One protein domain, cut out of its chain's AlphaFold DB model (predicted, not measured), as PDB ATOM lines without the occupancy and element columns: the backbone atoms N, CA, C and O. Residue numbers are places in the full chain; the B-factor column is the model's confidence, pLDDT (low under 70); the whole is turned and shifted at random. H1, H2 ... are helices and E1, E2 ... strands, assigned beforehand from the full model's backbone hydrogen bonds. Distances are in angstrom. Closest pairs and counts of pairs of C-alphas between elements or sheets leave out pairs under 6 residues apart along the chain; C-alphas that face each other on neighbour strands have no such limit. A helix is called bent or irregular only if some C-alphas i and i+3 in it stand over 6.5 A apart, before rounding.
ATOM      1  N   THR A 252      50.393 -15.014  11.490       88.06
ATOM      2  CA  THR A 252      49.526 -15.905  10.697       88.06
ATOM      3  C   THR A 252      49.196 -17.153  11.515       88.06
ATOM      4  O   THR A 252      49.962 -18.112  11.486       88.06
ATOM      5  N   PRO A 253      48.107 -17.149  12.303       77.94
ATOM      6  CA  PRO A 253      47.815 -18.254  13.205       77.94
ATOM      7  C   PRO A 253      47.250 -19.478  12.479       77.94
ATOM      8  O   PRO A 253      46.617 -19.353  11.432       77.94
ATOM      9  N   TYR A 254      47.340 -20.648  13.120       82.94
ATOM     10  CA  TYR A 254      46.749 -21.922  12.671       82.94
ATOM     11  C   TYR A 254      45.205 -21.973  12.742       82.94
ATOM     12  O   TYR A 254      44.591 -23.042  12.696       82.94
ATOM     13  N   PHE A 255      44.544 -20.820  12.870       80.44
ATOM     14  CA  PHE A 255      43.096 -20.698  13.032       80.44
ATOM     15  C   PHE A 255      42.349 -20.778  11.702       80.44
ATOM     16  O   PHE A 255      41.437 -19.991  11.453       80.44
ATOM     17  N   THR A 256      42.677 -21.779  10.877       77.12
ATOM     18  CA  THR A 256      42.130 -21.863   9.520       77.12
ATOM     19  C   THR A 256      40.631 -22.178   9.443       77.12
ATOM     20  O   THR A 256      40.042 -22.320   8.379       77.12
ATOM     21  N   ASP A 257      39.976 -22.332  10.587       82.50
ATOM     22  CA  ASP A 257      38.552 -22.627  10.653       82.50
ATOM     23  C   ASP A 257      37.725 -21.379  11.030       82.50
ATOM     24  O   ASP A 257      36.499 -21.452  11.074       82.50
ATOM     25  N   PHE A 258      38.367 -20.238  11.312       89.81
ATOM     26  CA  PHE A 258      37.731 -19.014  11.820       89.81
ATOM     27  C   PHE A 258      37.841 -17.853  10.818       89.81
ATOM     28  O   PHE A 258      38.724 -17.872   9.957       89.81
ATOM     29  N   PRO A 259      36.980 -16.817  10.908       91.31
ATOM     30  CA  PRO A 259      37.195 -15.599  10.142       91.31
ATOM     31  C   PRO A 259      38.470 -14.917  10.635       91.31
ATOM     32  O   PRO A 259      38.639 -14.696  11.834       91.31
ATOM     33  N   ILE A 260      39.348 -14.558   9.706       91.94
ATOM     34  CA  ILE A 260      40.576 -13.819   9.988       91.94
ATOM     35  C   ILE A 260      40.456 -12.464   9.302       91.94
ATOM     36  O   ILE A 260      40.138 -12.397   8.114       91.94
ATOM     37  N   PHE A 261      40.684 -11.389  10.052       93.19
ATOM     38  CA  PHE A 261      40.728 -10.043   9.489       93.19
ATOM     39  C   PHE A 261      42.120  -9.722   8.960       93.19
ATOM     40  O   PHE A 261      43.126 -10.082   9.577       93.19
ATOM     41  N   ALA A 262      42.173  -8.976   7.859       90.62
ATOM     42  CA  ALA A 262      43.407  -8.382   7.377       90.62
ATOM     43  C   ALA A 262      44.040  -7.517   8.486       90.62
ATOM     44  O   ALA A 262      43.313  -6.883   9.261       90.62
ATOM     45  N   PRO A 263      45.383  -7.462   8.588       91.81
ATOM     46  CA  PRO A 263      46.029  -6.697   9.642       91.81
ATOM     47  C   PRO A 263      45.656  -5.211   9.596       91.81
ATOM     48  O   PRO A 263      45.771  -4.567   8.554       91.81
ATOM     49  N   VAL A 264      45.272  -4.665  10.745       93.44
ATOM     50  CA  VAL A 264      45.001  -3.239  10.956       93.44
ATOM     51  C   VAL A 264      46.149  -2.592  11.730       93.44
ATOM     52  O   VAL A 264      46.961  -3.280  12.349       93.44
ATOM     53  N   GLN A 265      46.233  -1.266  11.698       93.88
ATOM     54  CA  GLN A 265      47.141  -0.508  12.556       93.88
ATOM     55  C   GLN A 265      46.366   0.095  13.729       93.88
ATOM     56  O   GLN A 265      45.267   0.612  13.538       93.88
ATOM     57  N   MET A 266      46.944   0.057  14.929       94.50
ATOM     58  CA  MET A 266      46.430   0.774  16.105       94.50
ATOM     59  C   MET A 266      47.582   1.231  17.003       94.50
ATOM     60  O   MET A 266      48.679   0.678  16.921       94.50
ATOM     61  N   SER A 267      47.357   2.241  17.845       94.25
ATOM     62  CA  SER A 267      48.344   2.626  18.857       94.25
ATOM     63  C   SER A 267      48.387   1.601  20.003       94.25
ATOM     64  O   SER A 267      47.390   0.912  20.250       94.25
ATOM     65  N   PRO A 268      49.518   1.487  20.717       94.38
ATOM     66  CA  PRO A 268      49.604   0.729  21.962       94.38
ATOM     67  C   PRO A 268      48.550   1.147  22.995       94.38
ATOM     68  O   PRO A 268      47.938   0.271  23.601       94.38
ATOM     69  N   ASP A 269      48.278   2.450  23.119       95.50
ATOM     70  CA  ASP A 269      47.310   3.001  24.079       95.50
ATOM     71  C   ASP A 269      45.893   2.451  23.872       95.50
ATOM     72  O   ASP A 269      45.207   2.123  24.832       95.50
ATOM     73  N   VAL A 270      45.460   2.282  22.616       96.00
ATOM     74  CA  VAL A 270      44.148   1.692  22.291       96.00
ATOM     75  C   VAL A 270      44.053   0.257  22.808       96.00
ATOM     76  O   VAL A 270      43.012  -0.162  23.313       96.00
ATOM     77  N   LEU A 271      45.133  -0.517  22.667       94.69
ATOM     78  CA  LEU A 271      45.180  -1.894  23.145       94.69
ATOM     79  C   LEU A 271      45.189  -1.950  24.676       94.69
ATOM     80  O   LEU A 271      44.520  -2.806  25.250       94.69
ATOM     81  N   GLU A 272      45.931  -1.055  25.326       94.56
ATOM     82  CA  GLU A 272      45.958  -0.939  26.787       94.56
ATOM     83  C   GLU A 272      44.585  -0.543  27.342       94.56
ATOM     84  O   GLU A 272      44.077  -1.211  28.241       94.56
ATOM     85  N   GLU A 273      43.926   0.449  26.745       95.88
ATOM     86  CA  GLU A 273      42.568   0.858  27.116       95.88
ATOM     87  C   GLU A 273      41.565  -0.293  26.934       95.88
ATOM     88  O   GLU A 273      40.719  -0.538  27.795       95.88
ATOM     89  N   LEU A 274      41.691  -1.074  25.854       95.38
ATOM     90  CA  LEU A 274      40.845  -2.245  25.628       95.38
ATOM     91  C   LEU A 274      41.051  -3.323  26.706       95.38
ATOM     92  O   LEU A 274      40.067  -3.878  27.206       95.38
ATOM     93  N   ILE A 275      42.304  -3.607  27.083       93.75
ATOM     94  CA  ILE A 275      42.643  -4.520  28.191       93.75
ATOM     95  C   ILE A 275      42.008  -4.021  29.499       93.75
ATOM     96  O   ILE A 275      41.450  -4.815  30.263       93.75
ATOM     97  N   CYS A 276      42.041  -2.708  29.724       93.25
ATOM     98  CA  CYS A 276      41.517  -2.045  30.914       93.25
ATOM     99  C   CYS A 276      39.982  -1.896  30.934       93.25
ATOM    100  O   CYS A 276      39.414  -1.642  31.995       93.25
ATOM    101  N   SER A 277      39.286  -2.115  29.811       92.94
ATOM    102  CA  SER A 277      37.839  -1.869  29.668       92.94
ATOM    103  C   SER A 277      36.934  -2.667  30.621       92.94
ATOM    104  O   SER A 277      35.770  -2.319  30.815       92.94
ATOM    105  N   GLY A 278      37.413  -3.790  31.169       91.75
ATOM    106  CA  GLY A 278      36.627  -4.699  32.015       91.75
ATOM    107  C   GLY A 278      35.516  -5.468  31.281       91.75
ATOM    108  O   GLY A 278      34.928  -6.385  31.856       91.75
ATOM    109  N   ARG A 279      35.257  -5.152  30.005       94.44
ATOM    110  CA  ARG A 279      34.311  -5.862  29.127       94.44
ATOM    111  C   ARG A 279      34.825  -7.230  28.684       94.44
ATOM    112  O   ARG A 279      34.032  -8.099  28.310       94.44
ATOM    113  N   TRP A 280      36.139  -7.414  28.756       95.38
ATOM    114  CA  TRP A 280      36.848  -8.609  28.332       95.38
ATOM    115  C   TRP A 280      37.744  -9.112  29.459       95.38
ATOM    116  O   TRP A 280      38.505  -8.355  30.060       95.38
ATOM    117  N   LEU A 281      37.671 -10.411  29.727       93.81
ATOM    118  CA  LEU A 281      38.676 -11.114  30.508       93.81
ATOM    119  C   LEU A 281      39.874 -11.335  29.589       93.81
ATOM    120  O   LEU A 281      39.799 -12.130  28.648       93.81
ATOM    121  N   THR A 282      40.958 -10.610  29.843       94.62
ATOM    122  CA  THR A 282      42.112 -10.624  28.947       94.62
ATOM    123  C   THR A 282      43.206 -11.540  29.472       94.62
ATOM    124  O   THR A 282      43.523 -11.537  30.661       94.62
ATOM    125  N   ALA A 283      43.805 -12.314  28.575       94.19
ATOM    126  CA  ALA A 283      44.980 -13.120  28.856       94.19
ATOM    127  C   ALA A 283      46.086 -12.837  27.840       94.19
ATOM    128  O   ALA A 283      45.850 -12.879  26.633       94.19
ATOM    129  N   ASP A 284      47.297 -12.594  28.334       92.75
ATOM    130  CA  ASP A 284      48.514 -12.638  27.531       92.75
ATOM    131  C   ASP A 284      48.950 -14.098  27.389       92.75
ATOM    132  O   ASP A 284      49.237 -14.807  28.355       92.75
ATOM    133  N   VAL A 285      48.947 -14.526  26.141       91.88
ATOM    134  CA  VAL A 285      49.066 -15.893  25.631       91.88
ATOM    135  C   VAL A 285      50.174 -15.930  24.580       91.88
ATOM    136  O   VAL A 285      50.163 -16.753  23.670       91.88
ATOM    137  N   THR A 286      51.114 -14.989  24.685       88.75
ATOM    138  CA  THR A 286      52.259 -14.848  23.796       88.75
ATOM    139  C   THR A 286      53.120 -16.105  23.856       88.75
ATOM    140  O   THR A 286      53.756 -16.391  24.875       88.75
ATOM    141  N   ALA A 287      53.187 -16.835  22.742       80.19
ATOM    142  CA  ALA A 287      54.170 -17.890  22.570       80.19
ATOM    143  C   ALA A 287      55.562 -17.250  22.462       80.19
ATOM    144  O   ALA A 287      55.804 -16.345  21.660       80.19
ATOM    145  N   ARG A 288      56.507 -17.712  23.276       73.50
ATOM    146  CA  ARG A 288      57.862 -17.139  23.369       73.50
ATOM    147  C   ARG A 288      58.834 -17.685  22.312       73.50
ATOM    148  O   ARG A 288      60.037 -17.724  22.518       73.50
ATOM    149  N   ILE A 289      58.301 -18.054  21.151       72.81
ATOM    150  CA  ILE A 289      59.059 -18.344  19.921       72.81
ATOM    151  C   ILE A 289      59.416 -17.052  19.144       72.81
ATOM    152  O   ILE A 289      60.199 -17.056  18.191       72.81
ATOM    153  N   GLY A 290      58.858 -15.906  19.556       65.75
ATOM    154  CA  GLY A 290      59.203 -14.569  19.059       65.75
ATOM    155  C   GLY A 290      60.368 -13.909  19.810       65.75
ATOM    156  O   GLY A 290      60.743 -14.325  20.898       65.75
ATOM    157  N   ASP A 291      60.902 -12.816  19.265       70.44
ATOM    158  CA  ASP A 291      61.953 -11.986  19.893       70.44
ATOM    159  C   ASP A 291      61.383 -10.919  20.857       70.44
ATOM    160  O   ASP A 291      62.014  -9.901  21.136       70.44
ATOM    161  N   GLY A 292      60.150 -11.116  21.334       76.31
ATOM    162  CA  GLY A 292      59.420 -10.161  22.173       76.31
ATOM    163  C   GLY A 292      58.816  -8.966  21.422       76.31
ATOM    164  O   GLY A 292      58.070  -8.191  22.026       76.31
ATOM    165  N   SER A 293      59.077  -8.814  20.115       84.06
ATOM    166  CA  SER A 293      58.427  -7.784  19.289       84.06
ATOM    167  C   SER A 293      56.998  -8.148  18.875       84.06
ATOM    168  O   SER A 293      56.243  -7.263  18.462       84.06
ATOM    169  N   GLN A 294      56.619  -9.423  19.020       89.44
ATOM    170  CA  GLN A 294      55.258  -9.915  18.835       89.44
ATOM    171  C   GLN A 294      54.612 -10.284  20.163       89.44
ATOM    172  O   GLN A 294      55.259 -10.849  21.047       89.44
ATOM    173  N   ARG A 295      53.314 -10.016  20.270       92.12
ATOM    174  CA  ARG A 295      52.481 -10.468  21.383       92.12
ATOM    175  C   ARG A 295      51.205 -11.106  20.864       92.12
ATOM    176  O   ARG A 295      50.728 -10.760  19.785       92.12
ATOM    177  N   ALA A 296      50.651 -12.017  21.647       93.62
ATOM    178  CA  ALA A 296      49.345 -12.594  21.396       93.62
ATOM    179  C   ALA A 296      48.487 -12.458  22.653       93.62
ATOM    180  O   ALA A 296      48.935 -12.754  23.760       93.62
ATOM    181  N   TYR A 297      47.247 -12.024  22.467       95.88
ATOM    182  CA  TYR A 297      46.260 -11.850  23.525       95.88
ATOM    183  C   TYR A 297      44.992 -12.637  23.197       95.88
ATOM    184  O   TYR A 297      44.602 -12.764  22.034       95.88
ATOM    185  N   SER A 298      44.333 -13.144  24.235       96.62
ATOM    186  CA  SER A 298      42.963 -13.655  24.167       96.62
ATOM    187  C   SER A 298      42.049 -12.760  24.979       96.62
ATOM    188  O   SER A 298      42.245 -12.614  26.183       96.62
ATOM    189  N   PHE A 299      41.034 -12.213  24.327       97.25
ATOM    190  CA  PHE A 299      39.963 -11.444  24.943       97.25
ATOM    191  C   PHE A 299      38.733 -12.333  25.030       97.25
ATOM    192  O   PHE A 299      38.089 -12.607  24.021       97.25
ATOM    193  N   VAL A 300      38.411 -12.824  26.219       95.81
ATOM    194  CA  VAL A 300      37.211 -13.634  26.448       95.81
ATOM    195  C   VAL A 300      36.100 -12.718  26.926       95.81
ATOM    196  O   VAL A 300      36.336 -11.887  27.800       95.81
ATOM    197  N   ALA A 301      34.901 -12.836  26.356       95.00
ATOM    198  CA  ALA A 301      33.791 -11.977  26.757       95.00
ATOM    199  C   ALA A 301      33.539 -12.113  28.271       95.00
ATOM    200  O   ALA A 301      33.392 -13.223  28.786       95.00
ATOM    201  N   ALA A 302      33.520 -10.992  29.000       92.69
ATOM    202  CA  ALA A 302      33.054 -11.004  30.384       92.69
ATOM    203  C   ALA A 302      31.563 -11.372  30.421       92.69
ATOM    204  O   ALA A 302      30.864 -11.228  29.422       92.69
ATOM    205  N   GLU A 303      31.058 -11.808  31.575       91.06
ATOM    206  CA  GLU A 303      29.680 -12.309  31.700       91.06
ATOM    207  C   GLU A 303      28.624 -11.328  31.167       91.06
ATOM    208  O   GLU A 303      27.722 -11.739  30.441       91.06
ATOM    209  N   SER A 304      28.780 -10.029  31.441       92.81
ATOM    210  CA  SER A 304      27.895  -8.978  30.927       92.81
ATOM    211  C   SER A 304      27.980  -8.809  29.406       92.81
ATOM    212  O   SER A 304      26.956  -8.630  28.750       92.81
ATOM    213  N   THR A 305      29.185  -8.885  28.834       94.94
ATOM    214  CA  THR A 305      29.415  -8.820  27.383       94.94
ATOM    215  C   THR A 305      28.869 -10.065  26.689       94.94
ATOM    216  O   THR A 305      28.197  -9.953  25.668       94.94
ATOM    217  N   GLU A 306      29.086 -11.255  27.254       94.31
ATOM    218  CA  GLU A 306      28.517 -12.502  26.738       94.31
ATOM    219  C   GLU A 306      26.985 -12.467  26.786       94.31
ATOM    220  O   GLU A 306      26.327 -12.819  25.808       94.31
ATOM    221  N   GLU A 307      26.398 -12.022  27.898       93.81
ATOM    222  CA  GLU A 307      24.949 -11.869  28.018       93.81
ATOM    223  C   GLU A 307      24.408 -10.867  26.995       93.81
ATOM    224  O   GLU A 307      23.376 -11.121  26.382       93.81
ATOM    225  N   HIS A 308      25.105  -9.755  26.760       95.25
ATOM    226  CA  HIS A 308      24.736  -8.799  25.719       95.25
ATOM    227  C   HIS A 308      24.724  -9.443  24.322       95.25
ATOM    228  O   HIS A 308      23.707  -9.377  23.631       95.25
ATOM    229  N   ILE A 309      25.786 -10.171  23.957       95.75
ATOM    230  CA  ILE A 309      25.856 -10.913  22.688       95.75
ATOM    231  C   ILE A 309      24.693 -11.908  22.572       95.75
ATOM    232  O   ILE A 309      24.027 -11.968  21.539       95.75
ATOM    233  N   ARG A 310      24.404 -12.659  23.642       95.12
ATOM    234  CA  ARG A 310      23.322 -13.660  23.681       95.12
ATOM    235  C   ARG A 310      21.919 -13.072  23.562       95.12
ATOM    236  O   ARG A 310      21.037 -13.774  23.083       95.12
ATOM    237  N   ARG A 311      21.703 -11.829  23.994       93.94
ATOM    238  CA  ARG A 311      20.409 -11.137  23.865       93.94
ATOM    239  C   ARG A 311      20.151 -10.625  22.451       93.94
ATOM    240  O   ARG A 311      19.009 -10.637  22.004       93.94
ATOM    241  N   LYS A 312      21.206 -10.189  21.757       94.25
ATOM    242  CA  LYS A 312      21.116  -9.598  20.412       94.25
ATOM    243  C   LYS A 312      21.189 -10.617  19.278       94.25
ATOM    244  O   LYS A 312      20.584 -10.416  18.224       94.25
ATOM    245  N   ALA A 313      21.975 -11.677  19.454       93.75
ATOM    246  CA  ALA A 313      22.141 -12.717  18.446       93.75
ATOM    247  C   ALA A 313      20.868 -13.565  18.288       93.75
ATOM    248  O   ALA A 313      20.007 -13.616  19.165       93.75
ATOM    249  N   VAL A 314      20.754 -14.277  17.165       91.94
ATOM    250  CA  VAL A 314      19.621 -15.183  16.932       91.94
ATOM    251  C   VAL A 314      19.645 -16.322  17.949       91.94
ATOM    252  O   VAL A 314      20.598 -17.105  17.984       91.94
ATOM    253  N   ALA A 315      18.572 -16.441  18.738       91.25
ATOM    254  CA  ALA A 315      18.464 -17.378  19.859       91.25
ATOM    255  C   ALA A 315      18.870 -18.815  19.481       91.25
ATOM    256  O   ALA A 315      19.789 -19.372  20.074       91.25
ATOM    257  N   ALA A 316      18.286 -19.361  18.407       91.25
ATOM    258  CA  ALA A 316      18.556 -20.728  17.953       91.25
ATOM    259  C   ALA A 316      20.035 -20.997  17.609       91.25
ATOM    260  O   ALA A 316      20.487 -22.138  17.681       91.25
ATOM    261  N   ALA A 317      20.785 -19.964  17.215       92.50
ATOM    262  CA  ALA A 317      22.208 -20.063  16.921       92.50
ATOM    263  C   ALA A 317      23.058 -19.887  18.183       92.50
ATOM    264  O   ALA A 317      23.977 -20.668  18.426       92.50
ATOM    265  N   VAL A 318      22.752 -18.873  18.996       93.50
ATOM    266  CA  VAL A 318      23.575 -18.509  20.156       93.50
ATOM    267  C   VAL A 318      23.420 -19.482  21.327       93.50
ATOM    268  O   VAL A 318      24.368 -19.677  22.087       93.50
ATOM    269  N   GLU A 319      22.285 -20.177  21.431       91.62
ATOM    270  CA  GLU A 319      22.094 -21.311  22.350       91.62
ATOM    271  C   GLU A 319      23.132 -22.417  22.139       91.62
ATOM    272  O   GLU A 319      23.484 -23.125  23.077       91.62
ATOM    273  N   LEU A 320      23.643 -22.556  20.914       93.19
ATOM    274  CA  LEU A 320      24.633 -23.571  20.571       93.19
ATOM    275  C   LEU A 320      26.076 -23.123  20.853       93.19
ATOM    276  O   LEU A 320      26.997 -23.927  20.716       93.19
ATOM    277  N   ALA A 321      26.295 -21.859  21.228       92.19
ATOM    278  CA  ALA A 321      27.618 -21.302  21.482       92.19
ATOM    279  C   ALA A 321      28.151 -21.697  22.867       92.19
ATOM    280  O   ALA A 321      27.532 -21.397  23.894       92.19
ATOM    281  N   GLU A 322      29.335 -22.309  22.902       89.06
ATOM    282  CA  GLU A 322      30.021 -22.709  24.134       89.06
ATOM    283  C   GLU A 322      31.013 -21.647  24.630       89.06
ATOM    284  O   GLU A 322      31.133 -21.440  25.836       89.06
ATOM    285  N   LEU A 323      31.717 -20.976  23.713       91.56
ATOM    286  CA  LEU A 323      32.780 -20.021  24.037       91.56
ATOM    287  C   LEU A 323      32.768 -18.828  23.079       91.56
ATOM    288  O   LEU A 323      32.665 -19.012  21.865       91.56
ATOM    289  N   PHE A 324      32.973 -17.628  23.626       95.62
ATOM    290  CA  PHE A 324      33.195 -16.389  22.880       95.62
ATOM    291  C   PHE A 324      34.542 -15.779  23.260       95.62
ATOM    292  O   PHE A 324      34.730 -15.330  24.394       95.62
ATOM    293  N   LYS A 325      35.484 -15.741  22.316       96.50
ATOM    294  CA  LYS A 325      36.768 -15.067  22.516       96.50
ATOM    295  C   LYS A 325      37.319 -14.452  21.239       96.50
ATOM    296  O   LYS A 325      37.062 -14.937  20.146       96.50
ATOM    297  N   VAL A 326      38.136 -13.423  21.370       97.81
ATOM    298  CA  VAL A 326      38.854 -12.807  20.257       97.81
ATOM    299  C   VAL A 326      40.345 -12.978  20.477       97.81
ATOM    300  O   VAL A 326      40.875 -12.633  21.532       97.81
ATOM    301  N   ARG A 327      41.031 -13.533  19.479       96.94
ATOM    302  CA  ARG A 327      42.491 -13.615  19.453       96.94
ATOM    303  C   ARG A 327      43.051 -12.394  18.752       96.94
ATOM    304  O   ARG A 327      42.607 -12.044  17.660       96.94
ATOM    305  N   VAL A 328      44.035 -11.767  19.379       97.00
ATOM    306  CA  VAL A 328      44.690 -10.564  18.872       97.00
ATOM    307  C   VAL A 328      46.187 -10.806  18.836       97.00
ATOM    308  O   VAL A 328      46.807 -11.014  19.874       97.00
ATOM    309  N   TYR A 329      46.764 -10.758  17.643       95.62
ATOM    310  CA  TYR A 329      48.203 -10.867  17.422       95.62
ATOM    311  C   TYR A 329      48.744  -9.491  17.087       95.62
ATOM    312  O   TYR A 329      48.233  -8.838  16.178       95.62
ATOM    313  N   THR A 330      49.776  -9.044  17.789       94.94
ATOM    314  CA  THR A 330      50.373  -7.726  17.589       94.94
ATOM    315  C   THR A 330      51.849  -7.857  17.243       94.94
ATOM    316  O   THR A 330      52.539  -8.733  17.757       94.94
ATOM    317  N   ALA A 331      52.341  -6.988  16.365       93.00
ATOM    318  CA  ALA A 331      53.762  -6.802  16.097       93.00
ATOM    319  C   ALA A 331      54.094  -5.310  16.101       93.00
ATOM    320  O   ALA A 331      53.379  -4.515  15.482       93.00
ATOM    321  N   LYS A 332      55.205  -4.939  16.741       89.75
ATOM    322  CA  LYS A 332      55.764  -3.587  16.606       89.75
ATOM    323  C   LYS A 332      56.248  -3.363  15.171       89.75
ATOM    324  O   LYS A 332      56.897  -4.238  14.595       89.75
ATOM    325  N   GLN A 333      55.940  -2.207  14.588       83.06
ATOM    326  CA  GLN A 333      56.575  -1.774  13.343       83.06
ATOM    327  C   GLN A 333      57.885  -1.051  13.675       83.06
ATOM    328  O   GLN A 333      57.970  -0.368  14.687       83.06
ATOM    329  N   ASN A 334      58.927  -1.266  12.865       71.88
ATOM    330  CA  ASN A 334      60.311  -0.927  13.227       71.88
ATOM    331  C   ASN A 334      60.549   0.563  13.545       71.88
ATOM    332  O   ASN A 334      61.486   0.842  14.283       71.88
ATOM    333  N   ASP A 335      59.713   1.474  13.032       70.44
ATOM    334  CA  ASP A 335      59.933   2.926  13.115       70.44
ATOM    335  C   ASP A 335      58.692   3.738  13.546       70.44
ATOM    336  O   ASP A 335      58.809   4.933  13.806       70.44
ATOM    337  N   ASP A 336      57.522   3.103  13.665       68.75
ATOM    338  CA  ASP A 336      56.274   3.755  14.078       68.75
ATOM    339  C   ASP A 336      55.854   3.234  15.454       68.75
ATOM    340  O   ASP A 336      55.857   2.025  15.695       68.75
ATOM    341  N   ASP A 337      55.381   4.123  16.332       85.62
ATOM    342  CA  ASP A 337      54.733   3.769  17.609       85.62
ATOM    343  C   ASP A 337      53.325   3.169  17.392       85.62
ATOM    344  O   ASP A 337      52.369   3.414  18.124       85.62
ATOM    345  N   ARG A 338      53.163   2.418  16.299       91.69
ATOM    346  CA  ARG A 338      51.941   1.740  15.886       91.69
ATOM    347  C   ARG A 338      52.172   0.239  15.888       91.69
ATOM    348  O   ARG A 338      53.191  -0.287  15.434       91.69
ATOM    349  N   LEU A 339      51.168  -0.466  16.382       94.38
ATOM    350  CA  LEU A 339      51.093  -1.913  16.349       94.38
ATOM    351  C   LEU A 339      50.416  -2.339  15.052       94.38
ATOM    352  O   LEU A 339      49.324  -1.872  14.724       94.38
ATOM    353  N   ARG A 340      51.037  -3.280  14.339       94.56
ATOM    354  CA  ARG A 340      50.335  -4.083  13.338       94.56
ATOM    355  C   ARG A 340      49.570  -5.166  14.079       94.56
ATOM    356  O   ARG A 340      50.185  -5.965  14.782       94.56
ATOM    357  N   VAL A 341      48.254  -5.194  13.920       95.12
ATOM    358  CA  VAL A 341      47.362  -6.049  14.700       95.12
ATOM    359  C   VAL A 341      46.511  -6.913  13.787       95.12
ATOM    360  O   VAL A 341      45.824  -6.402  12.907       95.12
ATOM    361  N   ARG A 342      46.532  -8.227  14.009       95.25
ATOM    362  CA  ARG A 342      45.614  -9.174  13.374       95.25
ATOM    363  C   ARG A 342      44.600  -9.672  14.397       95.25
ATOM    364  O   ARG A 342      44.968 -10.031  15.513       95.25
ATOM    365  N   ILE A 343      43.330  -9.684  13.998       96.00
ATOM    366  CA  ILE A 343      42.184 -10.007  14.854       96.00
ATOM    367  C   ILE A 343      41.505 -11.265  14.310       96.00
ATOM    368  O   ILE A 343      41.229 -11.357  13.113       96.00
ATOM    369  N   VAL A 344      41.222 -12.220  15.195       96.50
ATOM    370  CA  VAL A 344      40.535 -13.477  14.873       96.50
ATOM    371  C   VAL A 344      39.400 -13.696  15.883       96.50
ATOM    372  O   VAL A 344      39.664 -14.112  17.016       96.50
ATOM    373  N   PRO A 345      38.136 -13.394  15.533       97.06
ATOM    374  CA  PRO A 345      36.985 -13.740  16.363       97.06
ATOM    375  C   PRO A 345      36.748 -15.258  16.378       97.06
ATOM    376  O   PRO A 345      36.482 -15.894  15.356       97.06
ATOM    377  N   ILE A 346      36.787 -15.839  17.569       95.50
ATOM    378  CA  ILE A 346      36.621 -17.266  17.823       95.50
ATOM    379  C   ILE A 346      35.352 -17.461  18.643       95.50
ATOM    380  O   ILE A 346      35.337 -17.295  19.865       95.50
ATOM    381  N   CYS A 347      34.278 -17.861  17.968       94.81
ATOM    382  CA  CYS A 347      33.163 -18.501  18.638       94.81
ATOM    383  C   CYS A 347      33.251 -20.011  18.436       94.81
ATOM    384  O   CYS A 347      33.396 -20.474  17.309       94.81
ATOM    385  N   VAL A 348      33.177 -20.786  19.517       91.75
ATOM    386  CA  VAL A 348      33.161 -22.251  19.438       91.75
ATOM    387  C   VAL A 348      31.733 -22.715  19.697       91.75
ATOM    388  O   VAL A 348      31.265 -22.579  20.832       91.75
ATOM    389  N   PRO A 349      31.018 -23.250  18.692       91.88
ATOM    390  CA  PRO A 349      29.786 -23.968  18.956       91.88
ATOM    391  C   PRO A 349      30.123 -25.258  19.703       91.88
ATOM    392  O   PRO A 349      31.113 -25.925  19.382       91.88
ATOM    393  N   GLY A 350      29.301 -25.601  20.688       88.88
ATOM    394  CA  GLY A 350      29.471 -26.822  21.461       88.88
ATOM    395  C   GLY A 350      29.190 -28.080  20.643       88.88
ATOM    396  O   GLY A 350      29.204 -28.092  19.408       88.88
ATOM    397  N   GLU A 351      28.917 -29.168  21.350       88.25
ATOM    398  CA  GLU A 351      28.468 -30.406  20.731       88.25
ATOM    399  C   GLU A 351      26.997 -30.308  20.309       88.25
ATOM    400  O   GLU A 351      26.121 -29.988  21.116       88.25
ATOM    401  N   VAL A 352      26.718 -30.585  19.032       90.31
ATOM    402  CA  VAL A 352      25.398 -30.354  18.436       90.31
ATOM    403  C   VAL A 352      24.993 -31.514  17.530       90.31
ATOM    404  O   VAL A 352      25.730 -31.905  16.625       90.31
ATOM    405  N   MET A 353      23.774 -32.030  17.719       90.88
ATOM    406  CA  MET A 353      23.168 -32.974  16.773       90.88
ATOM    407  C   MET A 353      22.896 -32.297  15.420       90.88
ATOM    408  O   MET A 353      22.376 -31.175  15.412       90.88
ATOM    409  N   PRO A 354      23.098 -32.982  14.279       92.44
ATOM    410  CA  PRO A 354      22.849 -32.413  12.951       92.44
ATOM    411  C   PRO A 354      21.458 -31.779  12.781       92.44
ATOM    412  O   PRO A 354      21.332 -30.718  12.182       92.44
ATOM    413  N   SER A 355      20.419 -32.347  13.401       92.31
ATOM    414  CA  SER A 355      19.056 -31.796  13.360       92.31
ATOM    415  C   SER A 355      18.892 -30.452  14.084       92.31
ATOM    416  O   SER A 355      18.117 -29.603  13.640       92.31
ATOM    417  N   ARG A 356      19.609 -30.230  15.196       92.56
ATOM    418  CA  ARG A 356      19.628 -28.928  15.888       92.56
ATOM    419  C   ARG A 356      20.385 -27.896  15.067       92.56
ATOM    420  O   ARG A 356      19.958 -26.750  14.995       92.56
ATOM    421  N   LEU A 357      21.472 -28.321  14.432       93.19
ATOM    422  CA  LEU A 357      22.274 -27.483  13.555       93.19
ATOM    423  C   LEU A 357      21.480 -27.031  12.319       93.19
ATOM    424  O   LEU A 357      21.489 -25.848  11.998       93.19
ATOM    425  N   ASP A 358      20.724 -27.937  11.694       94.50
ATOM    426  CA  ASP A 358      19.821 -27.610  10.584       94.50
ATOM    427  C   ASP A 358      18.732 -26.617  11.003       94.50
ATOM    428  O   ASP A 358      18.439 -25.674  10.273       94.50
ATOM    429  N   ARG A 359      18.158 -26.780  12.202       94.19
ATOM    430  CA  ARG A 359      17.172 -25.832  12.741       94.19
ATOM    431  C   ARG A 359      17.780 -24.451  12.977       94.19
ATOM    432  O   ARG A 359      17.157 -23.449  12.625       94.19
ATOM    433  N   ALA A 360      18.969 -24.397  13.577       94.44
ATOM    434  CA  ALA A 360      19.669 -23.147  13.842       94.44
ATOM    435  C   ALA A 360      19.995 -22.420  12.533       94.44
ATOM    436  O   ALA A 360      19.634 -21.258  12.382       94.44
ATOM    437  N   LEU A 361      20.588 -23.116  11.559       95.06
ATOM    438  CA  LEU A 361      20.905 -22.545  10.249       95.06
ATOM    439  C   LEU A 361      19.654 -22.163   9.447       95.06
ATOM    440  O   LEU A 361      19.676 -21.135   8.783       95.06
ATOM    441  N   GLY A 362      18.558 -22.922   9.542       94.44
ATOM    442  CA  GLY A 362      17.278 -22.557   8.925       94.44
ATOM    443  C   GLY A 362      16.695 -21.271   9.509       94.44
ATOM    444  O   GLY A 362      16.335 -20.367   8.765       94.44
ATOM    445  N   SER A 363      16.706 -21.142  10.841       91.94
ATOM    446  CA  SER A 363      16.262 -19.916  11.525       91.94
ATOM    447  C   SER A 363      17.146 -18.718  11.159       91.94
ATOM    448  O   SER A 363      16.661 -17.604  10.977       91.94
ATOM    449  N   LEU A 364      18.457 -18.949  11.035       90.88
ATOM    450  CA  LEU A 364      19.404 -17.937  10.581       90.88
ATOM    451  C   LEU A 364      19.145 -17.522   9.139       90.88
ATOM    452  O   LEU A 364      19.158 -16.333   8.863       90.88
ATOM    453  N   GLU A 365      18.921 -18.467   8.229       90.12
ATOM    454  CA  GLU A 365      18.642 -18.182   6.822       90.12
ATOM    455  C   GLU A 365      17.369 -17.350   6.664       90.12
ATOM    456  O   GLU A 365      17.400 -16.366   5.932       90.12
ATOM    457  N   GLU A 366      16.297 -17.679   7.391       88.75
ATOM    458  CA  GLU A 366      15.046 -16.909   7.398       88.75
ATOM    459  C   GLU A 366      15.275 -15.451   7.828       88.75
ATOM    460  O   GLU A 366      14.867 -14.530   7.126       88.75
ATOM    461  N   LEU A 367      16.000 -15.230   8.929       86.38
ATOM    462  CA  LEU A 367      16.250 -13.885   9.466       86.38
ATOM    463  C   LEU A 367      17.318 -13.107   8.684       86.38
ATOM    464  O   LEU A 367      17.244 -11.886   8.554       86.38
ATOM    465  N   ILE A 368      18.323 -13.797   8.145       84.06
ATOM    466  CA  ILE A 368      19.325 -13.199   7.257       84.06
ATOM    467  C   ILE A 368      18.670 -12.786   5.944       84.06
ATOM    468  O   ILE A 368      19.029 -11.734   5.423       84.06
ATOM    469  N   HIS A 369      17.696 -13.545   5.431       80.69
ATOM    470  CA  HIS A 369      16.983 -13.194   4.205       80.69
ATOM    471  C   HIS A 369      16.313 -11.816   4.298       80.69
ATOM    472  O   HIS A 369      16.335 -11.067   3.318       80.69
ATOM    473  N   ASP A 370      15.818 -11.441   5.481       74.81
ATOM    474  CA  ASP A 370      15.265 -10.107   5.751       74.81
ATOM    475  C   ASP A 370      16.332  -8.994   5.686       74.81
ATOM    476  O   ASP A 370      16.029  -7.851   5.334       74.81
ATOM    477  N   ALA A 371      17.598  -9.310   5.983       70.25
ATOM    478  CA  ALA A 371      18.741  -8.407   5.806       70.25
ATOM    479  C   ALA A 371      19.303  -8.425   4.367       70.25
ATOM    480  O   ALA A 371      19.905  -7.441   3.928       70.25
ATOM    481  N   GLY A 372      19.097  -9.520   3.633       76.75
ATOM    482  CA  GLY A 372      19.461  -9.701   2.232       76.75
ATOM    483  C   GLY A 372      19.639 -11.173   1.843       76.75
ATOM    484  O   GLY A 372      19.903 -12.048   2.664       76.75
ATOM    485  N   ASN A 373      19.514 -11.473   0.548       83.00
ATOM    486  CA  ASN A 373      19.747 -12.829   0.058       83.00
ATOM    487  C   ASN A 373      21.254 -13.113  -0.046       83.00
ATOM    488  O   ASN A 373      21.910 -12.635  -0.973       83.00
ATOM    489  N   SER A 374      21.778 -13.947   0.855       84.19
ATOM    490  CA  SER A 374      23.178 -14.388   0.815       84.19
ATOM    491  C   SER A 374      23.500 -15.238  -0.420       84.19
ATOM    492  O   SER A 374      24.647 -15.280  -0.854       84.19
ATOM    493  N   GLY A 375      22.506 -15.922  -1.002       85.31
ATOM    494  CA  GLY A 375      22.688 -16.885  -2.090       85.31
ATOM    495  C   GLY A 375      23.312 -18.218  -1.654       85.31
ATOM    496  O   GLY A 375      23.585 -19.071  -2.504       85.31
ATOM    497  N   LEU A 376      23.537 -18.418  -0.350       88.94
ATOM    498  CA  LEU A 376      24.184 -19.607   0.195       88.94
ATOM    499  C   LEU A 376      23.218 -20.797   0.261       88.94
ATOM    500  O   LEU A 376      22.147 -20.704   0.846       88.94
ATOM    501  N   LYS A 377      23.620 -21.944  -0.297       89.56
ATOM    502  CA  LYS A 377      22.834 -23.190  -0.293       89.56
ATOM    503  C   LYS A 377      23.539 -24.258   0.536       89.56
ATOM    504  O   LYS A 377      24.365 -24.996   0.005       89.56
ATOM    505  N   TRP A 378      23.229 -24.319   1.824       92.62
ATOM    506  CA  TRP A 378      23.936 -25.154   2.804       92.62
ATOM    507  C   TRP A 378      23.199 -26.457   3.156       92.62
ATOM    508  O   TRP A 378      23.771 -27.335   3.798       92.62
ATOM    509  N   GLN A 379      21.936 -26.627   2.746       91.12
ATOM    510  CA  GLN A 379      21.075 -27.727   3.208       91.12
ATOM    511  C   GLN A 379      21.662 -29.110   2.880       91.12
ATOM    512  O   GLN A 379      21.543 -30.040   3.678       91.12
ATOM    513  N   GLY A 380      22.361 -29.223   1.745       89.44
ATOM    514  CA  GLY A 380      23.036 -30.446   1.306       89.44
ATOM    515  C   GLY A 380      24.451 -30.652   1.856       89.44
ATOM    516  O   GLY A 380      25.098 -31.608   1.444       89.44
ATOM    517  N   TRP A 381      24.966 -29.771   2.715       92.31
ATOM    518  CA  TRP A 381      26.321 -29.879   3.267       92.31
ATOM    519  C   TRP A 381      26.416 -30.936   4.366       92.31
ATOM    520  O   TRP A 381      25.444 -31.188   5.082       92.31
ATOM    521  N   LYS A 382      27.612 -31.500   4.566       92.50
ATOM    522  CA  LYS A 382      27.876 -32.375   5.715       92.50
ATOM    523  C   LYS A 382      27.748 -31.593   7.033       92.50
ATOM    524  O   LYS A 382      28.067 -30.397   7.067       92.50
ATOM    525  N   PRO A 383      27.379 -32.258   8.143       93.19
ATOM    526  CA  PRO A 383      27.239 -31.610   9.447       93.19
ATOM    527  C   PRO A 383      28.467 -30.792   9.897       93.19
ATOM    528  O   PRO A 383      28.307 -29.699  10.435       93.19
ATOM    529  N   ARG A 384      29.699 -31.230   9.593       92.50
ATOM    530  CA  ARG A 384      30.922 -30.448   9.879       92.50
ATOM    531  C   ARG A 384      30.964 -29.088   9.189       92.50
ATOM    532  O   ARG A 384      31.352 -28.109   9.815       92.50
ATOM    533  N   ALA A 385      30.610 -29.006   7.906       92.75
ATOM    534  CA  ALA A 385      30.604 -27.734   7.180       92.75
ATOM    535  C   ALA A 385      29.514 -26.795   7.715       92.75
ATOM    536  O   ALA A 385      29.749 -25.598   7.861       92.75
ATOM    537  N   LYS A 386      28.356 -27.349   8.086       94.44
ATOM    538  CA  LYS A 386      27.272 -26.612   8.750       94.44
ATOM    539  C   LYS A 386      27.705 -26.059  10.117       94.44
ATOM    540  O   LYS A 386      27.418 -24.907  10.427       94.44
ATOM    541  N   HIS A 387      28.444 -26.838  10.912       94.50
ATOM    542  CA  HIS A 387      28.947 -26.421  12.232       94.50
ATOM    543  C   HIS A 387      29.930 -25.258  12.089       94.50
ATOM    544  O   HIS A 387      29.827 -24.252  12.787       94.50
ATOM    545  N   ARG A 388      30.794 -25.332  11.074       93.31
ATOM    546  CA  ARG A 388      31.709 -24.250  10.700       93.31
ATOM    547  C   ARG A 388      30.986 -23.004  10.186       93.31
ATOM    548  O   ARG A 388      31.392 -21.896  10.512       93.31
ATOM    549  N   LEU A 389      29.895 -23.155   9.435       94.38
ATOM    550  CA  LEU A 389      29.057 -22.025   9.019       94.38
ATOM    551  C   LEU A 389      28.393 -21.331  10.219       94.38
ATOM    552  O   LEU A 389      28.385 -20.103  10.288       94.38
ATOM    553  N   LEU A 390      27.885 -22.100  11.184       95.69
ATOM    554  CA  LEU A 390      27.357 -21.559  12.440       95.69
ATOM    555  C   LEU A 390      28.444 -20.799  13.217       95.69
ATOM    556  O   LEU A 390      28.199 -19.695  13.697       95.69
ATOM    557  N   GLN A 391      29.656 -21.350  13.284       95.06
ATOM    558  CA  GLN A 391      30.822 -20.674  13.855       95.06
ATOM    559  C   GLN A 391      31.116 -19.340  13.150       95.06
ATOM    560  O   GLN A 391      31.323 -18.338  13.829       95.06
ATOM    561  N   MET A 392      31.067 -19.285  11.814       94.06
ATOM    562  CA  MET A 392      31.237 -18.036  11.058       94.06
ATOM    563  C   MET A 392      30.181 -16.989  11.428       94.06
ATOM    564  O   MET A 392      30.532 -15.834  11.654       94.06
ATOM    565  N   TYR A 393      28.909 -17.389  11.527       95.06
ATOM    566  CA  TYR A 393      27.821 -16.502  11.952       95.06
ATOM    567  C   TYR A 393      28.069 -15.936  13.358       95.06
ATOM    568  O   TYR A 393      28.047 -14.722  13.557       95.06
ATOM    569  N   LEU A 394      28.353 -16.805  14.331       96.38
ATOM    570  CA  LEU A 394      28.549 -16.392  15.722       96.38
ATOM    571  C   LEU A 394      29.804 -15.524  15.890       96.38
ATOM    572  O   LEU A 394      29.789 -14.548  16.642       96.38
ATOM    573  N   SER A 395      30.876 -15.836  15.158       96.94
ATOM    574  CA  SER A 395      32.070 -14.993  15.105       96.94
ATOM    575  C   SER A 395      31.784 -13.616  14.499       96.94
ATOM    576  O   SER A 395      32.446 -12.660  14.889       96.94
ATOM    577  N   ALA A 396      30.797 -13.476  13.609       96.69
ATOM    578  CA  ALA A 396      30.381 -12.184  13.063       96.69
ATOM    579  C   ALA A 396      29.760 -11.283  14.142       96.69
ATOM    580  O   ALA A 396      30.152 -10.124  14.279       96.69
ATOM    581  N   CYS A 397      28.857 -11.836  14.961       96.88
ATOM    582  CA  CYS A 397      28.282 -11.141  16.120       96.88
ATOM    583  C   CYS A 397      29.368 -10.739  17.128       96.88
ATOM    584  O   CYS A 397      29.402  -9.608  17.604       96.88
ATOM    585  N   LEU A 398      30.295 -11.658  17.416       97.75
ATOM    586  CA  LEU A 398      31.412 -11.398  18.319       97.75
ATOM    587  C   LEU A 398      32.351 -10.305  17.789       97.75
ATOM    588  O   LEU A 398      32.831  -9.473  18.557       97.75
ATOM    589  N   ALA A 399      32.618 -10.308  16.481       97.44
ATOM    590  CA  ALA A 399      33.481  -9.324  15.847       97.44
ATOM    591  C   ALA A 399      32.870  -7.922  15.903       97.44
ATOM    592  O   ALA A 399      33.591  -6.983  16.220       97.44
ATOM    593  N   GLU A 400      31.565  -7.779  15.652       96.94
ATOM    594  CA  GLU A 400      30.837  -6.512  15.830       96.94
ATOM    595  C   GLU A 400      31.000  -5.955  17.244       96.94
ATOM    596  O   GLU A 400      31.358  -4.789  17.414       96.94
ATOM    597  N   GLU A 401      30.798  -6.799  18.257       97.44
ATOM    598  CA  GLU A 401      30.938  -6.397  19.657       97.44
ATOM    599  C   GLU A 401      32.358  -5.893  19.956       97.44
ATOM    600  O   GLU A 401      32.544  -4.789  20.465       97.44
ATOM    601  N   PHE A 402      33.368  -6.669  19.558       97.88
ATOM    602  CA  PHE A 402      34.774  -6.340  19.784       97.88
ATOM    603  C   PHE A 402      35.228  -5.083  19.027       97.88
ATOM    604  O   PHE A 402      36.016  -4.285  19.536       97.88
ATOM    605  N   TRP A 403      34.731  -4.873  17.807       97.12
ATOM    606  CA  TRP A 403      35.099  -3.715  16.988       97.12
ATOM    607  C   TRP A 403      34.502  -2.410  17.509       97.12
ATOM    608  O   TRP A 403      35.130  -1.353  17.403       97.12
ATOM    609  N   ASN A 404      33.302  -2.478  18.089       96.06
ATOM    610  CA  ASN A 404      32.699  -1.345  18.778       96.06
ATOM    611  C   ASN A 404      33.529  -0.936  19.998       96.06
ATOM    612  O   ASN A 404      33.766   0.258  20.179       96.06
ATOM    613  N   ASP A 405      34.041  -1.899  20.765       96.88
ATOM    614  CA  ASP A 405      34.919  -1.616  21.904       96.88
ATOM    615  C   ASP A 405      36.245  -0.998  21.463       96.88
ATOM    616  O   ASP A 405      36.642   0.035  21.996       96.88
ATOM    617  N   LEU A 406      36.877  -1.526  20.410       96.81
ATOM    618  CA  LEU A 406      38.068  -0.901  19.825       96.81
ATOM    619  C   LEU A 406      37.819   0.567  19.450       96.81
ATOM    620  O   LEU A 406      38.632   1.436  19.767       96.81
ATOM    621  N   ARG A 407      36.686   0.873  18.807       96.12
ATOM    622  CA  ARG A 407      36.318   2.257  18.467       96.12
ATOM    623  C   ARG A 407      36.100   3.130  19.701       96.12
ATOM    624  O   ARG A 407      36.489   4.295  19.677       96.12
ATOM    625  N   GLN A 408      35.470   2.600  20.747       96.25
ATOM    626  CA  GLN A 408      35.268   3.321  22.009       96.25
ATOM    627  C   GLN A 408      36.603   3.631  22.697       96.25
ATOM    628  O   GLN A 408      36.762   4.726  23.228       96.25
ATOM    629  N   CYS A 409      37.583   2.734  22.580       96.38
ATOM    630  CA  CYS A 409      38.966   2.938  23.014       96.38
ATOM    631  C   CYS A 409      39.776   3.874  22.090       96.38
ATOM    632  O   CYS A 409      40.971   4.053  22.301       96.38
ATOM    633  N   GLY A 410      39.161   4.465  21.057       95.62
ATOM    634  CA  GLY A 410      39.809   5.430  20.163       95.62
ATOM    635  C   GLY A 410      40.501   4.825  18.937       95.62
ATOM    636  O   GLY A 410      41.258   5.522  18.264       95.62
ATOM    637  N   ALA A 411      40.256   3.554  18.605       94.81
ATOM    638  CA  ALA A 411      40.843   2.935  17.419       94.81
ATOM    639  C   ALA A 411      40.341   3.592  16.116       94.81
ATOM    640  O   ALA A 411      39.153   3.538  15.786       94.81
ATOM    641  N   GLU A 412      41.260   4.108  15.298       92.88
ATOM    642  CA  GLU A 412      40.983   4.667  13.964       92.88
ATOM    643  C   GLU A 412      40.855   3.579  12.878       92.88
ATOM    644  O   GLU A 412      41.376   3.693  11.770       92.88
ATOM    645  N   ILE A 413      40.172   2.480  13.189       89.06
ATOM    646  CA  ILE A 413      40.125   1.285  12.332       89.06
ATOM    647  C   ILE A 413      38.938   1.270  11.361       89.06
ATOM    648  O   ILE A 413      38.794   0.316  10.601       89.06
ATOM    649  N   GLY A 414      38.086   2.303  11.359       90.44
ATOM    650  CA  GLY A 414      36.865   2.383  10.546       90.44
ATOM    651  C   GLY A 414      35.788   1.359  10.939       90.44
ATOM    652  O   GLY A 414      35.977   0.549  11.847       90.44
ATOM    653  N   GLU A 415      34.650   1.366  10.242       90.88
ATOM    654  CA  GLU A 415      33.562   0.403  10.476       90.88
ATOM    655  C   GLU A 415      33.972  -1.015  10.097       90.88
ATOM    656  O   GLU A 415      34.700  -1.222   9.125       90.88
ATOM    657  N   ILE A 416      33.531  -1.999  10.874       93.06
ATOM    658  CA  ILE A 416      33.772  -3.397  10.548       93.06
ATOM    659  C   ILE A 416      32.951  -3.788   9.314       93.06
ATOM    660  O   ILE A 416      31.785  -3.424   9.164       93.06
ATOM    661  N   SER A 417      33.572  -4.530   8.403       92.81
ATOM    662  CA  SER A 417      32.910  -5.036   7.205       92.81
ATOM    663  C   SER A 417      33.497  -6.383   6.802       92.81
ATOM    664  O   SER A 417      34.642  -6.701   7.131       92.81
ATOM    665  N   ALA A 418      32.719  -7.166   6.055       91.19
ATOM    666  CA  ALA A 418      33.186  -8.428   5.489       91.19
ATOM    667  C   ALA A 418      34.320  -8.237   4.461       91.19
ATOM    668  O   ALA A 418      35.068  -9.172   4.209       91.19
ATOM    669  N   GLU A 419      34.489  -7.031   3.905       90.31
ATOM    670  CA  GLU A 419      35.599  -6.681   3.002       90.31
ATOM    671  C   GLU A 419      36.958  -6.630   3.712       90.31
ATOM    672  O   GLU A 419      37.997  -6.631   3.059       90.31
ATOM    673  N   LYS A 420      36.963  -6.568   5.049       91.88
ATOM    674  CA  LYS A 420      38.189  -6.631   5.852       91.88
ATOM    675  C   LYS A 420      38.616  -8.059   6.185       91.88
ATOM    676  O   LYS A 420      39.650  -8.227   6.828       91.88
ATOM    677  N   LEU A 421      37.823  -9.068   5.825       91.56
ATOM    678  CA  LEU A 421      38.211 -10.467   5.988       91.56
ATOM    679  C   LEU A 421      39.297 -10.830   4.972       91.56
ATOM    680  O   LEU A 421      39.380 -10.252   3.894       91.56
ATOM    681  N   GLU A 422      40.137 -11.799   5.313       88.12
ATOM    682  CA  GLU A 422      41.112 -12.339   4.370       88.12
ATOM    683  C   GLU A 422      40.429 -13.291   3.381       88.12
ATOM    684  O   GLU A 422      40.046 -14.414   3.719       88.12
ATOM    685  N   ASP A 423      40.289 -12.830   2.139       80.06
ATOM    686  CA  ASP A 423      39.586 -13.541   1.065       80.06
ATOM    687  C   ASP A 423      40.165 -14.940   0.777       80.06
ATOM    688  O   ASP A 423      39.411 -15.901   0.610       80.06
ATOM    689  N   GLY A 424      41.501 -15.068   0.743       78.81
ATOM    690  CA  GLY A 424      42.192 -16.324   0.401       78.81
ATOM    691  C   GLY A 424      41.841 -17.465   1.356       78.81
ATOM    692  O   GLY A 424      41.600 -18.605   0.950       78.81
ATOM    693  N   HIS A 425      41.672 -17.114   2.628       80.50
ATOM    694  CA  HIS A 425      41.298 -18.043   3.671       80.50
ATOM    695  C   HIS A 425      39.885 -18.613   3.466       80.50
ATOM    696  O   HIS A 425      39.698 -19.824   3.401       80.50
ATOM    697  N   LEU A 426      38.872 -17.759   3.303       84.12
ATOM    698  CA  LEU A 426      37.485 -18.219   3.142       84.12
ATOM    699  C   LEU A 426      37.254 -18.939   1.813       84.12
ATOM    700  O   LEU A 426      36.519 -19.930   1.775       84.12
ATOM    701  N   GLY A 427      37.882 -18.446   0.741       85.62
ATOM    702  CA  GLY A 427      37.791 -19.034  -0.592       85.62
ATOM    703  C   GLY A 427      38.357 -20.447  -0.628       85.62
ATOM    704  O   GLY A 427      37.675 -21.366  -1.081       85.62
ATOM    705  N   SER A 428      39.550 -20.649  -0.064       86.38
ATOM    706  CA  SER A 428      40.150 -21.982   0.008       86.38
ATOM    707  C   SER A 428      39.380 -22.929   0.936       86.38
ATOM    708  O   SER A 428      39.357 -24.143   0.734       86.38
ATOM    709  N   TYR A 429      38.693 -22.398   1.941       87.56
ATOM    710  CA  TYR A 429      38.032 -23.202   2.960       87.56
ATOM    711  C   TYR A 429      36.643 -23.728   2.574       87.56
ATOM    712  O   TYR A 429      36.326 -24.899   2.809       87.56
ATOM    713  N   PHE A 430      35.803 -22.869   1.989       88.56
ATOM    714  CA  PHE A 430      34.445 -23.218   1.546       88.56
ATOM    715  C   PHE A 430      34.343 -23.447   0.031       88.56
ATOM    716  O   PHE A 430      33.305 -23.910  -0.443       88.56
ATOM    717  N   GLY A 431      35.410 -23.166  -0.720       88.94
ATOM    718  CA  GLY A 431      35.427 -23.201  -2.179       88.94
ATOM    719  C   GLY A 431      34.827 -21.937  -2.791       88.94
ATOM    720  O   GLY A 431      33.947 -21.287  -2.218       88.94
ATOM    721  N   GLU A 432      35.260 -21.595  -4.002       86.12
ATOM    722  CA  GLU A 432      34.852 -20.354  -4.676       86.12
ATOM    723  C   GLU A 432      33.348 -20.260  -4.935       86.12
ATOM    724  O   GLU A 432      32.774 -19.175  -4.885       86.12
ATOM    725  N   GLN A 433      32.683 -21.396  -5.164       86.56
ATOM    726  CA  GLN A 433      31.233 -21.430  -5.361       86.56
ATOM    727  C   GLN A 433      30.468 -20.894  -4.144       86.56
ATOM    728  O   GLN A 433      29.397 -20.302  -4.290       86.56
ATOM    729  N   HIS A 434      30.980 -21.155  -2.943       89.50
ATOM    730  CA  HIS A 434      30.317 -20.797  -1.695       89.50
ATOM    731  C   HIS A 434      30.919 -19.558  -1.050       89.50
ATOM    732  O   HIS A 434      30.242 -18.943  -0.233       89.50
ATOM    733  N   TYR A 435      32.131 -19.171  -1.443       90.00
ATOM    734  CA  TYR A 435      32.865 -18.027  -0.917       90.00
ATOM    735  C   TYR A 435      32.008 -16.759  -0.809       90.00
ATOM    736  O   TYR A 435      31.809 -16.249   0.294       90.00
ATOM    737  N   ASP A 436      31.431 -16.292  -1.921       90.62
ATOM    738  CA  ASP A 436      30.601 -15.082  -1.913       90.62
ATOM    739  C   ASP A 436      29.355 -15.258  -1.038       90.62
ATOM    740  O   ASP A 436      28.983 -14.346  -0.303       90.62
ATOM    741  N   GLY A 437      28.740 -16.443  -1.059       91.75
ATOM    742  CA  GLY A 437      27.570 -16.737  -0.236       91.75
ATOM    743  C   GLY A 437      27.873 -16.720   1.262       91.75
ATOM    744  O   GLY A 437      27.108 -16.151   2.037       91.75
ATOM    745  N   VAL A 438      29.008 -17.291   1.672       92.12
ATOM    746  CA  VAL A 438      29.482 -17.283   3.063       92.12
ATOM    747  C   VAL A 438      29.863 -15.867   3.490       92.12
ATOM    748  O   VAL A 438      29.463 -15.432   4.568       92.12
ATOM    749  N   ARG A 439      30.572 -15.115   2.642       93.25
ATOM    750  CA  ARG A 439      30.945 -13.721   2.917       93.25
ATOM    751  C   ARG A 439      29.717 -12.817   3.052       93.25
ATOM    752  O   ARG A 439      29.644 -12.024   3.987       93.25
ATOM    753  N   ASN A 440      28.729 -12.969   2.170       93.12
ATOM    754  CA  ASN A 440      27.466 -12.235   2.252       93.12
ATOM    755  C   ASN A 440      26.671 -12.637   3.496       93.12
ATOM    756  O   ASN A 440      26.157 -11.769   4.194       93.12
ATOM    757  N   ALA A 441      26.602 -13.933   3.818       92.56
ATOM    758  CA  ALA A 441      25.966 -14.400   5.048       92.56
ATOM    759  C   ALA A 441      26.635 -13.802   6.296       92.56
ATOM    760  O   ALA A 441      25.932 -13.365   7.202       92.56
ATOM    761  N   TYR A 442      27.969 -13.707   6.319       94.19
ATOM    762  CA  TYR A 442      28.716 -13.040   7.388       94.19
ATOM    763  C   TYR A 442      28.365 -11.546   7.485       94.19
ATOM    764  O   TYR A 442      28.050 -11.054   8.566       94.19
ATOM    765  N   ALA A 443      28.338 -10.826   6.359       94.44
ATOM    766  CA  ALA A 443      27.955  -9.412   6.326       94.44
ATOM    767  C   ALA A 443      26.507  -9.178   6.793       94.44
ATOM    768  O   ALA A 443      26.228  -8.241   7.540       94.44
ATOM    769  N   HIS A 444      25.574 -10.036   6.381       94.12
ATOM    770  CA  HIS A 444      24.184  -9.953   6.818       94.12
ATOM    771  C   HIS A 444      24.012 -10.332   8.289       94.12
ATOM    772  O   HIS A 444      23.190  -9.727   8.965       94.12
ATOM    773  N   ALA A 445      24.804 -11.276   8.808       94.00
ATOM    774  CA  ALA A 445      24.830 -11.608  10.231       94.00
ATOM    775  C   ALA A 445      25.235 -10.403  11.088       94.00
ATOM    776  O   ALA A 445      24.590 -10.114  12.094       94.00
ATOM    777  N   MET A 446      26.265  -9.676  10.650       94.81
ATOM    778  CA  MET A 446      26.706  -8.424  11.268       94.81
ATOM    779  C   MET A 446      25.595  -7.371  11.258       94.81
ATOM    780  O   MET A 446      25.269  -6.801  12.296       94.81
ATOM    781  N   GLU A 447      24.965  -7.143  10.104       94.06
ATOM    782  CA  GLU A 447      23.887  -6.157   9.980       94.06
ATOM    783  C   GLU A 447      22.655  -6.524  10.814       94.06
ATOM    784  O   GLU A 447      22.076  -5.663  11.478       94.06
ATOM    785  N   LEU A 448      22.272  -7.803  10.818       93.31
ATOM    786  CA  LEU A 448      21.198  -8.314  11.661       93.31
ATOM    787  C   LEU A 448      21.514  -8.053  13.136       93.31
ATOM    788  O   LEU A 448      20.691  -7.467  13.831       93.31
ATOM    789  N   TYR A 449      22.724  -8.395  13.590       94.88
ATOM    790  CA  TYR A 449      23.158  -8.166  14.969       94.88
ATOM    791  C   TYR A 449      23.123  -6.680  15.366       94.88
ATOM    792  O   TYR A 449      22.675  -6.352  16.464       94.88
ATOM    793  N   ARG A 450      23.532  -5.763  14.478       94.31
ATOM    794  CA  ARG A 450      23.453  -4.309  14.734       94.31
ATOM    795  C   ARG A 450      22.020  -3.815  14.902       94.31
ATOM    796  O   ARG A 450      21.782  -2.943  15.733       94.31
ATOM    797  N   ARG A 451      21.090  -4.339  14.098       93.25
ATOM    798  CA  ARG A 451      19.667  -3.957  14.117       93.25
ATOM    799  C   ARG A 451      18.888  -4.612  15.251       93.25
ATOM    800  O   ARG A 451      17.844  -4.083  15.630       93.25
ATOM    801  N   SER A 452      19.359  -5.750  15.759       92.12
ATOM    802  CA  SER A 452      18.739  -6.430  16.892       92.12
ATOM    803  C   SER A 452      18.714  -5.522  18.125       92.12
ATOM    804  O   SER A 452      19.720  -4.871  18.425       92.12
TER     805      SER A 452
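AT A GLANCE: This is residues 252 to 452 of the 780 residues of an uncharacterized protein of Acidimicrobiales bacterium (UniProt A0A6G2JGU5). A twisted, curled antiparallel sheet of five strands has one long helix, H5, packed slantwise over one of its faces, with H1 on that same face near H5's far end. H4 and H5 spread as a V from their first residues, H7 packs on H5 clear of the sheet, H6 packs across H7, and H2 stands beside the strands. The printed part has 201 residues with seven named helices and five named strands, in the order E1 H1 E2 E3 H2 H3 E4 E5 H4 H5 H6 H7; the sheet's order is E1 E5 E4 E3 E2. The class is mixed, helices and strands; the whole is compact, with a radius of gyration of the C-alphas of 16.8 A, and spans 50 by 35 by 29 A.

IN THESE COORDINATES: After residues 252 to 263, which hold no named element, E1 is residues 264 to 266, beginning at C-alpha 264 (45.001, -3.239, 10.956). H1 is 268 to 276, E2 280 to 284, E3 294 to 301, H2 303 to 312 and H3 315 to 318. E4, 321 to 332, is 33.6 A long and E5, 339 to 349, 30.8 A. H4, 354 to 371, measures 25.4 A, and H5, 383 to 408, 38.0 A from C-alpha 383 (27.239, -31.610, 9.447). H6 is 423 to 430. H7, 432 to 451, is 29.2 A long and irregular, with C-alphas 433 and 436 7.3 A apart; it ends at C-alpha 451 (19.667, -3.957, 14.117).

HOW THE PARTS SIT: H5 is the hub, touching five helices. With H1 it makes two layers, helices on one face of a sheet; its height over the sheet is 6.0 A, and the closest C-alphas to E5 are Cys 347 and Ser 395, 5.1 A. N 344 and O 327 of the hairpin E4 and E5 are 2.8 A apart, within hydrogen-bond range, as are N 299 and O 326 of E3 and E4, 2.8 A, N 283 and O 298 of the hairpin E2 and E3, 2.9 A, and N 264 and O 341 of E1 and E5, 2.8 A. H5 touches H7 at a steep tilt of 46 degrees, the same way, closest at C-alphas Ala 396 and Met 446, 5.6 A. H3 touches H4, closest at C-alphas Ala 316 and Ala 360, 4.9 A. Every O i to N i+4 pair is within range in H1, H2, H5 and H6; H4 has 12 of 14, H7 14 of 16, and H3 is too short for one.

THE WHOLE: The C-alphas farthest apart, of Asp 335 and Ser 355, are 53.6 A apart. The printed part has no cut; the links H4 to H5 and H5 to H6 are long. Mean pLDDT of the printed part is 91.0, with residues 290 and 336 under 70.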